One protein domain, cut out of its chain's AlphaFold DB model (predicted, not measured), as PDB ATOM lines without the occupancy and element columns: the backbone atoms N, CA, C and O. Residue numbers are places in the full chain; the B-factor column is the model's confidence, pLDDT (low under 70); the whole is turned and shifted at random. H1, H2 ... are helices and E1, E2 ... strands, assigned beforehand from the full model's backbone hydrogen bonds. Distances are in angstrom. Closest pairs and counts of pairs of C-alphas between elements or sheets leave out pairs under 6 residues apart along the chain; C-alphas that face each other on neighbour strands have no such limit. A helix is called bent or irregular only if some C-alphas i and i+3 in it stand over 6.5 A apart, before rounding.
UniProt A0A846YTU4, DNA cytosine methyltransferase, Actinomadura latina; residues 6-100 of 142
ATOM      1  N   LYS A   6     340.124 280.379 292.363       81.56
ATOM      2  CA  LYS A   6     338.769 280.878 292.617       81.56
ATOM      3  C   LYS A   6     337.844 279.752 293.070       81.56
ATOM      4  O   LYS A   6     337.134 279.902 294.056       81.56
ATOM      5  N   VAL A   7     337.947 278.590 292.422       84.06
ATOM      6  CA  VAL A   7     337.163 277.397 292.766       84.06
ATOM      7  C   VAL A   7     337.528 276.879 294.158       84.06
ATOM      8  O   VAL A   7     336.637 276.513 294.919       84.06
ATOM      9  N   LEU A   8     338.815 276.880 294.522       81.69
ATOM     10  CA  LEU A   8     339.256 276.460 295.861       81.69
ATOM     11  C   LEU A   8     338.692 277.368 296.961       81.69
ATOM     12  O   LEU A   8     338.186 276.881 297.971       81.69
ATOM     13  N   VAL A   9     338.733 278.686 296.744       82.94
ATOM     14  CA  VAL A   9     338.187 279.668 297.691       82.94
ATOM     15  C   VAL A   9     336.671 279.543 297.827       82.94
ATOM     16  O   VAL A   9     336.154 279.626 298.941       82.94
ATOM     17  N   GLU A  10     335.952 279.330 296.723       84.31
ATOM     18  CA  GLU A  10     334.497 279.130 296.726       84.31
ATOM     19  C   GLU A  10     334.089 277.834 297.435       84.31
ATOM     20  O   GLU A  10     333.116 277.824 298.188       84.31
ATOM     21  N   ALA A  11     334.847 276.755 297.234       83.12
ATOM     22  CA  ALA A  11     334.608 275.469 297.882       83.12
ATOM     23  C   ALA A  11     335.003 275.453 299.371       83.12
ATOM     24  O   ALA A  11     334.629 274.525 300.087       83.12
ATOM     25  N   GLY A  12     335.771 276.446 299.838       79.19
ATOM     26  CA  GLY A  12     336.389 276.427 301.167       79.19
ATOM     27  C   GLY A  12     337.459 275.339 301.319       79.19
ATOM     28  O   GLY A  12     337.863 275.026 302.436       79.19
ATOM     29  N   ASP A  13     337.922 274.769 300.206       79.31
ATOM     30  CA  ASP A  13     338.897 273.682 300.159       79.31
ATOM     31  C   ASP A  13     340.305 274.271 300.027       79.31
ATOM     32  O   ASP A  13     340.956 274.207 298.982       79.31
ATOM     33  N   THR A  14     340.740 274.963 301.082       72.06
ATOM     34  CA  THR A  14     342.079 275.554 301.108       72.06
ATOM     35  C   THR A  14     343.091 274.464 301.452       72.06
ATOM     36  O   THR A  14     343.027 273.921 302.557       72.06
ATOM     37  N   PRO A  15     344.042 274.140 300.557       71.38
ATOM     38  CA  PRO A  15     345.031 273.112 300.841       71.38
ATOM     39  C   PRO A  15     345.886 273.516 302.043       71.38
ATOM     40  O   PRO A  15     346.403 274.635 302.102       71.38
ATOM     41  N   GLU A  16     346.059 272.592 302.987       75.06
ATOM     42  CA  GLU A  16     346.941 272.799 304.133       75.06
ATOM     43  C   GLU A  16     348.403 272.792 303.645       75.06
ATOM     44  O   GLU A  16     348.858 271.803 303.057       75.06
ATOM     45  N   PRO A  17     349.158 273.890 303.825       76.44
ATOM     46  CA  PRO A  17     350.562 273.917 303.461       76.44
ATOM     47  C   PRO A  17     351.377 273.047 304.430       76.44
ATOM     48  O   PRO A  17     350.939 272.768 305.549       76.44
ATOM     49  N   PRO A  18     352.603 272.648 304.051       81.06
ATOM     50  CA  PRO A  18     353.536 272.042 304.990       81.06
ATOM     51  C   PRO A  18     353.707 272.902 306.250       81.06
ATOM     52  O   PRO A  18     353.602 274.130 306.205       81.06
ATOM     53  N   ARG A  19     354.017 272.258 307.378       79.81
ATOM     54  CA  ARG A  19     354.366 272.980 308.609       79.81
ATOM     55  C   ARG A  19     355.694 273.720 308.434       79.81
ATOM     56  O   ARG A  19     356.530 273.321 307.627       79.81
ATOM     57  N   ASP A  20     355.862 274.797 309.198       82.06
ATOM     58  CA  ASP A  20     357.106 275.575 309.287       82.06
ATOM     59  C   ASP A  20     357.566 276.227 307.967       82.06
ATOM     60  O   ASP A  20     358.756 276.436 307.722       82.06
ATOM     61  N   VAL A  21     356.619 276.594 307.098       88.62
ATOM     62  CA  VAL A  21     356.916 277.336 305.866       88.62
ATOM     63  C   VAL A  21     357.315 278.777 306.195       88.62
ATOM     64  O   VAL A  21     356.563 279.535 306.803       88.62
ATOM     65  N   ALA A  22     358.496 279.185 305.729       89.69
ATOM     66  CA  ALA A  22     359.039 280.521 305.980       89.69
ATOM     67  C   ALA A  22     358.506 281.607 305.023       89.69
ATOM     68  O   ALA A  22     358.528 282.791 305.360       89.69
ATOM     69  N   LEU A  23     358.055 281.222 303.823       88.94
ATOM     70  CA  LEU A  23     357.723 282.144 302.739       88.94
ATOM     71  C   LEU A  23     356.503 281.676 301.945       88.94
ATOM     72  O   LEU A  23     356.475 280.560 301.431       88.94
ATOM     73  N   THR A  24     355.552 282.583 301.743       88.56
ATOM     74  CA  THR A  24     354.548 282.473 300.683       88.56
ATOM     75  C   THR A  24     355.005 283.291 299.476       88.56
ATOM     76  O   THR A  24     355.134 284.511 299.567       88.56
ATOM     77  N   TRP A  25     355.235 282.645 298.333       91.44
ATOM     78  CA  TRP A  25     355.479 283.342 297.067       91.44
ATOM     79  C   TRP A  25     354.201 283.390 296.238       91.44
ATOM     80  O   TRP A  25     353.557 282.365 296.029       91.44
ATOM     81  N   VAL A  26     353.853 284.571 295.738       90.31
ATOM     82  CA  VAL A  26     352.624 284.804 294.987       90.31
ATOM     83  C   VAL A  26     352.946 285.533 293.686       90.31
ATOM     84  O   VAL A  26     353.297 286.712 293.682       90.31
ATOM     85  N   SER A  27     352.760 284.832 292.573       90.88
ATOM     86  CA  SER A  27     352.680 285.418 291.232       90.88
ATOM     87  C   SER A  27     351.238 285.260 290.762       90.88
ATOM     88  O   SER A  27     350.723 284.145 290.730       90.88
ATOM     89  N   PHE A  28     350.573 286.361 290.422       90.75
ATOM     90  CA  PHE A  28     349.170 286.360 289.994       90.75
ATOM     91  C   PHE A  28     349.026 286.971 288.590       90.75
ATOM     92  O   PHE A  28     349.897 287.745 288.172       90.75
ATOM     93  N   PRO A  29     347.969 286.629 287.825       89.62
ATOM     94  CA  PRO A  29     347.810 287.063 286.444       89.62
ATOM     95  C   PRO A  29     347.917 288.582 286.294       89.62
ATOM     96  O   PRO A  29     347.192 289.354 286.918       89.62
ATOM     97  N   CYS A  30     348.824 289.014 285.420       87.44
ATOM     98  CA  CYS A  30     349.059 290.428 285.138       87.44
ATOM     99  C   CYS A  30     348.199 290.974 283.990       87.44
ATOM    100  O   CYS A  30     348.378 292.128 283.601       87.44
ATOM    101  N   THR A  31     347.286 290.165 283.438       86.06
ATOM    102  CA  THR A  31     346.482 290.488 282.250       86.06
ATOM    103  C   THR A  31     345.825 291.857 282.400       86.06
ATOM    104  O   THR A  31     346.163 292.776 281.656       86.06
ATOM    105  N   ASP A  32     345.024 292.042 283.448       84.25
ATOM    106  CA  ASP A  32     344.286 293.279 283.729       84.25
ATOM    107  C   ASP A  32     345.159 294.453 284.209       84.25
ATOM    108  O   ASP A  32     344.703 295.595 284.238       84.25
ATOM    109  N   LEU A  33     346.412 294.191 284.591       81.44
ATOM    110  CA  LEU A  33     347.367 295.178 285.117       81.44
ATOM    111  C   LEU A  33     348.343 295.689 284.054       81.44
ATOM    112  O   LEU A  33     349.025 296.701 284.233       81.44
ATOM    113  N   SER A  34     348.458 294.957 282.952       71.56
ATOM    114  CA  SER A  34     349.378 295.266 281.871       71.56
ATOM    115  C   SER A  34     348.798 296.314 280.919       71.56
ATOM    116  O   SER A  34     347.587 296.494 280.797       71.56
ATOM    117  N   LEU A  35     349.687 296.975 280.171       64.75
ATOM    118  CA  LEU A  35     349.293 297.879 279.084       64.75
ATOM    119  C   LEU A  35     348.506 297.165 277.974       64.75
ATOM    120  O   LEU A  35     347.712 297.805 277.294       64.75
ATOM    121  N   VAL A  36     348.735 295.864 277.782       64.38
ATOM    122  CA  VAL A  36     348.151 295.087 276.677       64.38
ATOM    123  C   VAL A  36     346.766 294.537 277.036       64.38
ATOM    124  O   VAL A  36     345.930 294.399 276.153       64.38
ATOM    125  N   GLY A  37     346.477 294.277 278.315       60.19
ATOM    126  CA  GLY A  37     345.204 293.687 278.759       60.19
ATOM    127  C   GLY A  37     344.163 294.686 279.272       60.19
ATOM    128  O   GLY A  37     343.373 294.367 280.153       60.19
ATOM    129  N   GLY A  38     344.152 295.910 278.738       65.31
ATOM    130  CA  GLY A  38     343.046 296.855 278.941       65.31
ATOM    131  C   GLY A  38     343.023 297.590 280.284       65.31
ATOM    132  O   GLY A  38     342.121 298.396 280.494       65.31
ATOM    133  N   ARG A  39     344.017 297.374 281.161       74.56
ATOM    134  CA  ARG A  39     344.195 298.116 282.422       74.56
ATOM    135  C   ARG A  39     342.942 298.153 283.316       74.56
ATOM    136  O   ARG A  39     342.667 299.172 283.943       74.56
ATOM    137  N   LYS A  40     342.198 297.047 283.405       82.62
ATOM    138  CA  LYS A  40     341.070 296.929 284.350       82.62
ATOM    139  C   LYS A  40     341.514 297.016 285.819       82.62
ATOM    140  O   LYS A  40     340.677 297.236 286.690       82.62
ATOM    141  N   GLY A  41     342.818 296.923 286.087       85.56
ATOM    142  CA  GLY A  41     343.395 297.115 287.413       85.56
ATOM    143  C   GLY A  41     343.242 295.884 288.290       85.56
ATOM    144  O   GLY A  41     342.818 294.838 287.818       85.56
ATOM    145  N   LEU A  42     343.572 296.008 289.575       88.50
ATOM    146  CA  LEU A  42     343.523 294.898 290.532       88.50
ATOM    147  C   LEU A  42     342.132 294.229 290.643       88.50
ATOM    148  O   LEU A  42     342.101 293.004 290.759       88.50
ATOM    149  N   PRO A  43     340.999 294.956 290.515       87.44
ATOM    150  CA  PRO A  43     339.654 294.369 290.477       87.44
ATOM    151  C   PRO A  43     339.304 293.624 289.177       87.44
ATOM    152  O   PRO A  43     338.163 293.197 289.015       87.44
ATOM    153  N   GLY A  44     340.237 293.511 288.227       86.50
ATOM    154  CA  GLY A  44     340.031 292.823 286.959       86.50
ATOM    155  C   GLY A  44     339.725 291.330 287.101       86.50
ATOM    156  O   GLY A  44     339.952 290.711 288.142       86.50
ATOM    157  N   GLU A  45     339.207 290.738 286.029       87.75
ATOM    158  CA  GLU A  45     338.717 289.353 286.012       87.75
ATOM    159  C   GLU A  45     339.793 288.349 286.447       87.75
ATOM    160  O   GLU A  45     339.537 287.479 287.280       87.75
ATOM    161  N   HIS A  46     341.022 288.521 285.958       88.81
ATOM    162  CA  HIS A  46     342.133 287.621 286.242       88.81
ATOM    163  C   HIS A  46     343.009 288.125 287.392       88.81
ATOM    164  O   HIS A  46     343.419 287.338 288.246       88.81
ATOM    165  N   SER A  47     343.301 289.427 287.455       89.75
ATOM    166  CA  SER A  47     344.154 289.988 288.514       89.75
ATOM    167  C   SER A  47     343.499 289.979 289.896       89.75
ATOM    168  O   SER A  47     344.214 290.014 290.896       89.75
ATOM    169  N   SER A  48     342.164 289.897 289.971       91.31
ATOM    170  CA  SER A  48     341.424 289.801 291.241       91.31
ATOM    171  C   SER A  48     341.756 288.545 292.044       91.31
ATOM    172  O   SER A  48     341.530 288.533 293.251       91.31
ATOM    173  N   THR A  49     342.366 287.532 291.419       92.19
ATOM    174  CA  THR A  49     342.930 286.362 292.118       92.19
ATOM    175  C   THR A  49     343.925 286.739 293.218       92.19
ATOM    176  O   THR A  49     344.131 285.960 294.144       92.19
ATOM    177  N   PHE A  50     344.488 287.952 293.187       92.62
ATOM    178  CA  PHE A  50     345.210 288.534 294.317       92.62
ATOM    179  C   PHE A  50     344.416 288.459 295.633       92.62
ATOM    180  O   PHE A  50     344.965 288.060 296.657       92.62
ATOM    181  N   TYR A  51     343.132 288.821 295.621       91.62
ATOM    182  CA  TYR A  51     342.302 288.812 296.827       91.62
ATOM    183  C   TYR A  51     342.000 287.386 297.291       91.62
ATOM    184  O   TYR A  51     342.053 287.118 298.490       91.62
ATOM    185  N   ASP A  52     341.773 286.471 296.349       91.12
ATOM    186  CA  ASP A  52     341.562 285.045 296.620       91.12
ATOM    187  C   ASP A  52     342.796 284.434 297.313       91.12
ATOM    188  O   ASP A  52     342.687 283.757 298.336       91.12
ATOM    189  N   LEU A  53     343.995 284.780 296.834       89.62
ATOM    190  CA  LEU A  53     345.276 284.400 297.439       89.62
ATOM    191  C   LEU A  53     345.460 284.972 298.851       89.62
ATOM    192  O   LEU A  53     345.923 284.272 299.752       89.62
ATOM    193  N   MET A  54     345.115 286.245 299.062       90.06
ATOM    194  CA  MET A  54     345.214 286.871 300.385       90.06
ATOM    195  C   MET A  54     344.200 286.288 301.372       90.06
ATOM    196  O   MET A  54     344.516 286.157 302.558       90.06
ATOM    197  N   LYS A  55     343.019 285.885 300.892       88.94
ATOM    198  CA  LYS A  55     342.033 285.161 301.690       88.94
ATOM    199  C   LYS A  55     342.569 283.801 302.126       88.94
ATOM    200  O   LYS A  55     342.663 283.580 303.326       88.94
ATOM    201  N   ILE A  56     343.046 282.975 301.188       87.69
ATOM    202  CA  ILE A  56     343.689 281.684 301.499       87.69
ATOM    203  C   ILE A  56     344.774 281.861 302.556       87.69
ATOM    204  O   ILE A  56     344.803 281.148 303.553       87.69
ATOM    205  N   ARG A  57     345.651 282.856 302.375       86.38
ATOM    206  CA  ARG A  57     346.720 283.134 303.336       86.38
ATOM    207  C   ARG A  57     346.165 283.465 304.724       86.38
ATOM    208  O   ARG A  57     346.751 283.047 305.717       86.38
ATOM    209  N   THR A  58     345.090 284.245 304.802       86.56
ATOM    210  CA  THR A  58     344.445 284.633 306.069       86.56
ATOM    211  C   THR A  58     343.788 283.436 306.753       86.56
ATOM    212  O   THR A  58     343.924 283.291 307.966       86.56
ATOM    213  N   ASP A  59     343.177 282.544 305.976       87.19
ATOM    214  CA  ASP A  59     342.517 281.333 306.473       87.19
ATOM    215  C   ASP A  59     343.511 280.338 307.113       87.19
ATOM    216  O   ASP A  59     343.124 279.545 307.968       87.19
ATOM    217  N   LEU A  60     344.816 280.440 306.808       84.38
ATOM    218  CA  LEU A  60     345.875 279.673 307.489       84.38
ATOM    219  C   LEU A  60     346.077 280.057 308.967       84.38
ATOM    220  O   LEU A  60     346.732 279.322 309.709       84.38
ATOM    221  N   GLY A  61     345.569 281.212 309.409       85.38
ATOM    222  CA  GLY A  61     345.668 281.662 310.798       85.38
ATOM    223  C   GLY A  61     347.104 281.652 311.334       85.38
ATOM    224  O   GLY A  61     347.988 282.307 310.788       85.38
ATOM    225  N   GLN A  62     347.350 280.899 312.410       83.06
ATOM    226  CA  GLN A  62     348.670 280.807 313.056       83.06
ATOM    227  C   GLN A  62     349.721 280.055 312.221       83.06
ATOM    228  O   GLN A  62     350.911 280.174 312.488       83.06
ATOM    229  N   HIS A  63     349.301 279.297 311.204       83.62
ATOM    230  CA  HIS A  63     350.200 278.567 310.301       83.62
ATOM    231  C   HIS A  63     350.663 279.410 309.111       83.62
ATOM    232  O   HIS A  63     351.362 278.930 308.219       83.62
ATOM    233  N   GLN A  64     350.255 280.672 309.076       85.69
ATOM    234  CA  GLN A  64     350.599 281.589 308.018       85.69
ATOM    235  C   GLN A  64     352.114 281.875 307.993       85.69
ATOM    236  O   GLN A  64     352.670 282.309 309.005       85.69
ATOM    237  N   PRO A  65     352.783 281.732 306.832       87.75
ATOM    238  CA  PRO A  65     354.195 282.068 306.717       87.75
ATOM    239  C   PRO A  65     354.473 283.539 307.057       87.75
ATOM    240  O   PRO A  65     353.720 284.426 306.622       87.75
ATOM    241  N   PRO A  66     355.571 283.830 307.779       86.38
ATOM    242  CA  PRO A  66     355.882 285.177 308.256       86.38
ATOM    243  C   PRO A  66     356.262 286.144 307.130       86.38
ATOM    244  O   PRO A  66     356.195 287.357 307.312       86.38
ATOM    245  N   VAL A  67     356.660 285.625 305.965       89.50
ATOM    246  CA  VAL A  67     357.048 286.428 304.802       89.50
ATOM    247  C   VAL A  67     356.122 286.129 303.632       89.50
ATOM    248  O   VAL A  67     355.819 284.972 303.338       89.50
ATOM    249  N   VAL A  68     355.715 287.182 302.924       89.94
ATOM    250  CA  VAL A  68     355.024 287.087 301.637       89.94
ATOM    251  C   VAL A  68     355.793 287.866 300.574       89.94
ATOM    252  O   VAL A  68     356.151 289.025 300.777       89.94
ATOM    253  N   ALA A  69     356.055 287.227 299.437       92.12
ATOM    254  CA  ALA A  69     356.642 287.856 298.261       92.12
ATOM    255  C   ALA A  69     355.592 287.932 297.151       92.12
ATOM    256  O   ALA A  69     355.050 286.904 296.748       92.12
ATOM    257  N   LEU A  70     355.315 289.143 296.659       92.19
ATOM    258  CA  LEU A  70     354.454 289.364 295.498       92.19
ATOM    259  C   LEU A  70     355.312 289.696 294.275       92.19
ATOM    260  O   LEU A  70     356.076 290.662 294.306       92.19
ATOM    261  N   GLU A  71     355.147 288.947 293.188       92.00
ATOM    262  CA  GLU A  71     355.777 289.237 291.898       92.00
ATOM    263  C   GLU A  71     354.721 289.607 290.854       92.00
ATOM    264  O   GLU A  71     353.671 288.972 290.735       92.00
ATOM    265  N   ASN A  72     354.982 290.692 290.121       92.38
ATOM    266  CA  ASN A  72     354.135 291.141 289.023       92.38
ATOM    267  C   ASN A  72     354.942 291.992 288.025       92.38
ATOM    268  O   ASN A  72     356.115 292.306 288.236       92.38
ATOM    269  N   VAL A  73     354.304 292.400 286.929       88.94
ATOM    270  CA  VAL A  73     354.898 293.269 285.907       88.94
ATOM    271  C   VAL A  73     354.981 294.724 286.372       88.94
ATOM    272  O   VAL A  73     354.145 295.199 287.137       88.94
ATOM    273  N   ASN A  74     355.922 295.492 285.812       87.06
ATOM    274  CA  ASN A  74     356.082 296.923 286.119       87.06
ATOM    275  C   ASN A  74     354.807 297.756 285.883       87.06
ATOM    276  O   ASN A  74     354.604 298.757 286.565       87.06
ATOM    277  N   GLY A  75     353.939 297.337 284.951       85.06
ATOM    278  CA  GLY A  75     352.648 297.988 284.700       85.06
ATOM    279  C   GLY A  75     351.769 298.084 285.948       85.06
ATOM    280  O   GLY A  75     351.113 299.105 286.141       85.06
ATOM    281  N   PHE A  76     351.857 297.099 286.850       88.44
ATOM    282  CA  PHE A  76     351.139 297.096 288.122       88.44
ATOM    283  C   PHE A  76     351.497 298.301 288.998       88.44
ATOM    284  O   PHE A  76     350.610 298.954 289.542       88.44
ATOM    285  N   ALA A  77     352.784 298.657 289.074       87.62
ATOM    286  CA  ALA A  77     353.250 299.767 289.905       87.62
ATOM    287  C   ALA A  77     352.650 301.120 289.487       87.62
ATOM    288  O   ALA A  77     352.530 302.015 290.318       87.62
ATOM    289  N   THR A  78     352.278 301.254 288.211       84.75
ATOM    290  CA  THR A  78     351.702 302.470 287.617       84.75
ATOM    291  C   THR A  78     350.213 302.347 287.288       84.75
ATOM    292  O   THR A  78     349.624 303.291 286.758       84.75
ATOM    293  N   SER A  79     349.593 301.196 287.552       86.19
ATOM    294  CA  SER A  79     348.197 300.959 287.191       86.19
ATOM    295  C   SER A  79     347.271 301.869 288.001       86.19
ATOM    296  O   SER A  79     347.503 302.109 289.188       86.19
ATOM    297  N   HIS A  80     346.270 302.435 287.322       87.38
ATOM    298  CA  HIS A  80     345.358 303.454 287.858       87.38
ATOM    299  C   HIS A  80     346.051 304.561 288.666       87.38
ATOM    300  O   HIS A  80     345.656 304.854 289.790       87.38
ATOM    301  N   ASP A  81     347.108 305.157 288.109       87.25
ATOM    302  CA  ASP A  81     347.896 306.201 288.780       87.25
ATOM    303  C   ASP A  81     348.473 305.734 290.128       87.25
ATOM    304  O   ASP A  81     348.595 306.499 291.077       87.25
ATOM    305  N   SER A  82     348.887 304.464 290.184       88.62
ATOM    306  CA  SER A  82     349.410 303.750 291.362       88.62
ATOM    307  C   SER A  82     348.367 303.298 292.391       88.62
ATOM    308  O   SER A  82     348.752 302.666 293.378       88.62
ATOM    309  N   LYS A  83     347.069 303.536 292.164       89.62
ATOM    310  CA  LYS A  83     345.998 303.140 293.099       89.62
ATOM    311  C   LYS A  83     345.914 301.632 293.313       89.62
ATOM    312  O   LYS A  83     345.685 301.192 294.432       89.62
ATOM    313  N   ASP A  84     346.146 300.834 292.270       90.44
ATOM    314  CA  ASP A  84     346.111 299.370 292.394       90.44
ATOM    315  C   ASP A  84     347.243 298.850 293.292       90.44
ATOM    316  O   ASP A  84     347.039 297.981 294.138       90.44
ATOM    317  N   ARG A  85     348.442 299.433 293.160       91.06
ATOM    318  CA  ARG A  85     349.575 299.146 294.047       91.06
ATOM    319  C   ARG A  85     349.263 299.569 295.481       91.06
ATOM    320  O   ARG A  85     349.557 298.825 296.410       91.06
ATOM    321  N   GLU A  86     348.693 300.756 295.671       92.19
ATOM    322  CA  GLU A  86     348.312 301.260 296.995       92.19
ATOM    323  C   GLU A  86     347.270 300.362 297.666       92.19
ATOM    324  O   GLU A  86     347.429 300.037 298.840       92.19
ATOM    325  N   ALA A  87     346.273 299.883 296.919       92.38
ATOM    326  CA  ALA A  87     345.281 298.935 297.415       92.38
ATOM    327  C   ALA A  87     345.925 297.612 297.863       92.38
ATOM    328  O   ALA A  87     345.638 297.126 298.957       92.38
ATOM    329  N   ALA A  88     346.849 297.051 297.076       91.75
ATOM    330  CA  ALA A  88     347.566 295.839 297.475       91.75
ATOM    331  C   ALA A  88     348.417 296.054 298.740       91.75
ATOM    332  O   ALA A  88     348.405 295.219 299.642       91.75
ATOM    333  N   VAL A  89     349.110 297.193 298.846       91.81
ATOM    334  CA  VAL A  89     349.874 297.563 300.049       91.81
ATOM    335  C   VAL A  89     348.957 297.711 301.265       91.81
ATOM    336  O   VAL A  89     349.318 297.262 302.348       91.81
ATOM    337  N   GLN A  90     347.773 298.306 301.110       91.62
ATOM    338  CA  GLN A  90     346.794 298.430 302.194       91.62
ATOM    339  C   GLN A  90     346.323 297.061 302.691       91.62
ATOM    340  O   GLN A  90     346.300 296.842 303.901       91.62
ATOM    341  N   VAL A  91     346.020 296.133 301.778       90.56
ATOM    342  CA  VAL A  91     345.662 294.751 302.133       90.56
ATOM    343  C   VAL A  91     346.797 294.083 302.912       90.56
ATOM    344  O   VAL A  91     346.560 293.555 303.992       90.56
ATOM    345  N   LEU A  92     348.038 294.167 302.424       88.12
ATOM    346  CA  LEU A  92     349.203 293.570 303.089       88.12
ATOM    347  C   LEU A  92     349.507 294.190 304.462       88.12
ATOM    348  O   LEU A  92     349.812 293.468 305.411       88.12
ATOM    349  N   ASN A  93     349.390 295.513 304.592       86.94
ATOM    350  CA  ASN A  93     349.556 296.201 305.873       86.94
ATOM    351  C   ASN A  93     348.477 295.778 306.881       86.94
ATOM    352  O   ASN A  93     348.770 295.651 308.068       86.94
ATOM    353  N   GLY A  94     347.248 295.520 306.415       80.88
ATOM    354  CA  GLY A  94     346.171 294.959 307.235       80.88
ATOM    355  C   GLY A  94     346.505 293.582 307.820       80.88
ATOM    356  O   GLY A  94     345.980 293.217 308.866       80.88
ATOM    357  N   LEU A  95     347.444 292.856 307.206       78.50
ATOM    358  CA  LEU A  95     347.965 291.571 307.679       78.50
ATOM    359  C   LEU A  95     349.206 291.729 308.581       78.50
ATOM    360  O   LEU A  95     349.943 290.769 308.789       78.50
ATOM    361  N   SER A  96     349.466 292.936 309.103       74.12
ATOM    362  CA  SER A  96     350.617 293.271 309.964       74.12
ATOM    363  C   SER A  96     351.993 292.986 309.340       74.12
ATOM    364  O   SER A  96     352.992 292.853 310.047       74.12
ATOM    365  N   CYS A  97     352.066 292.927 308.009       72.25
ATOM    366  CA  CYS A  97     353.306 292.706 307.275       72.25
ATOM    367  C   CYS A  97     353.897 294.060 306.841       72.25
ATOM    368  O   CYS A  97     353.245 294.769 306.073       72.25
ATOM    369  N   PRO A  98     355.112 294.452 307.274       83.19
ATOM    370  CA  PRO A  98     355.783 295.603 306.679       83.19
ATOM    371  C   PRO A  98     356.058 295.327 305.195       83.19
ATOM    372  O   PRO A  98     356.535 294.250 304.838       83.19
ATOM    373  N   VAL A  99     355.765 296.300 304.330       88.12
ATOM    374  CA  VAL A  99     355.865 296.123 302.874       88.12
ATOM    375  C   VAL A  99     357.037 296.908 302.291       88.12
ATOM    376  O   VAL A  99     357.147 298.122 302.465       88.12
ATOM    377  N   ASN A 100     357.867 296.215 301.511       89.06
ATOM    378  CA  ASN A 100     358.911 296.795 300.672       89.06
ATOM    379  C   ASN A 100     358.614 296.488 299.199       89.06
ATOM    380  O   ASN A 100     358.203 295.381 298.863       89.06
TER     381      ASN A 100
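This is residues 6 to 100 of the 142 residues of the protein "DNA cytosine methyltransferase" of Actinomadura latina (UniProt A0A846YTU4). Two short parallel strands, E1 and E2, make a narrow ladder, with H2 and the longer H3 running back alongside it; H1 packs on H2, and residues 28 to 48 form a long loop. The 95 printed residues, ordered H1 E1 H2 E2 H3, are of mixed class and compact, with radius of gyration of the C-alphas 13.7 A and spans of 39 by 30 by 18 A.

E1, residues 23 to 27, and E2, residues 67 to 71, are parallel at 17 degrees; N 24 and O 67 are 2.9 A apart, within hydrogen-bond range. With H2, residues 49 to 59, they form a strand-helix-strand unit, parallel strands joined through a helix, with a right-handed crossover. C-alphas 26 and 53, the closest of E1 and H2, are 7.8 A apart. H1, residues 6 to 11, touches H2, C-alphas 6 and 52 being closest at 6.4 A; their tilt of 37 degrees is only just steep, the same way. H3, residues 74 to 94, and H2 are near each other, with 7 pairs of C-alphas within 10 A. Each O i to N i+4 pair is within hydrogen-bond range in H1 and H2, 11 of 17 in H3.

E1 spans 13.0 A from (357.723, 282.144, 302.739), E2 13.3 A, H2 15.2 A and H1 8.6 A. H3 spans 23.4 A to C-alpha 94 at (346.171, 294.959, 307.235); it is irregular, C-alphas 77 and 80 being 8.9 A apart, with a kink of 107 degrees near residue 82.

The C-alphas of Arg 19 and Gly 38, farthest apart, are 39.7 A apart. The printed part has no cut; the links H1 to E1 and E1 to H2 are long. Residues 35 to 38 have pLDDT under 70.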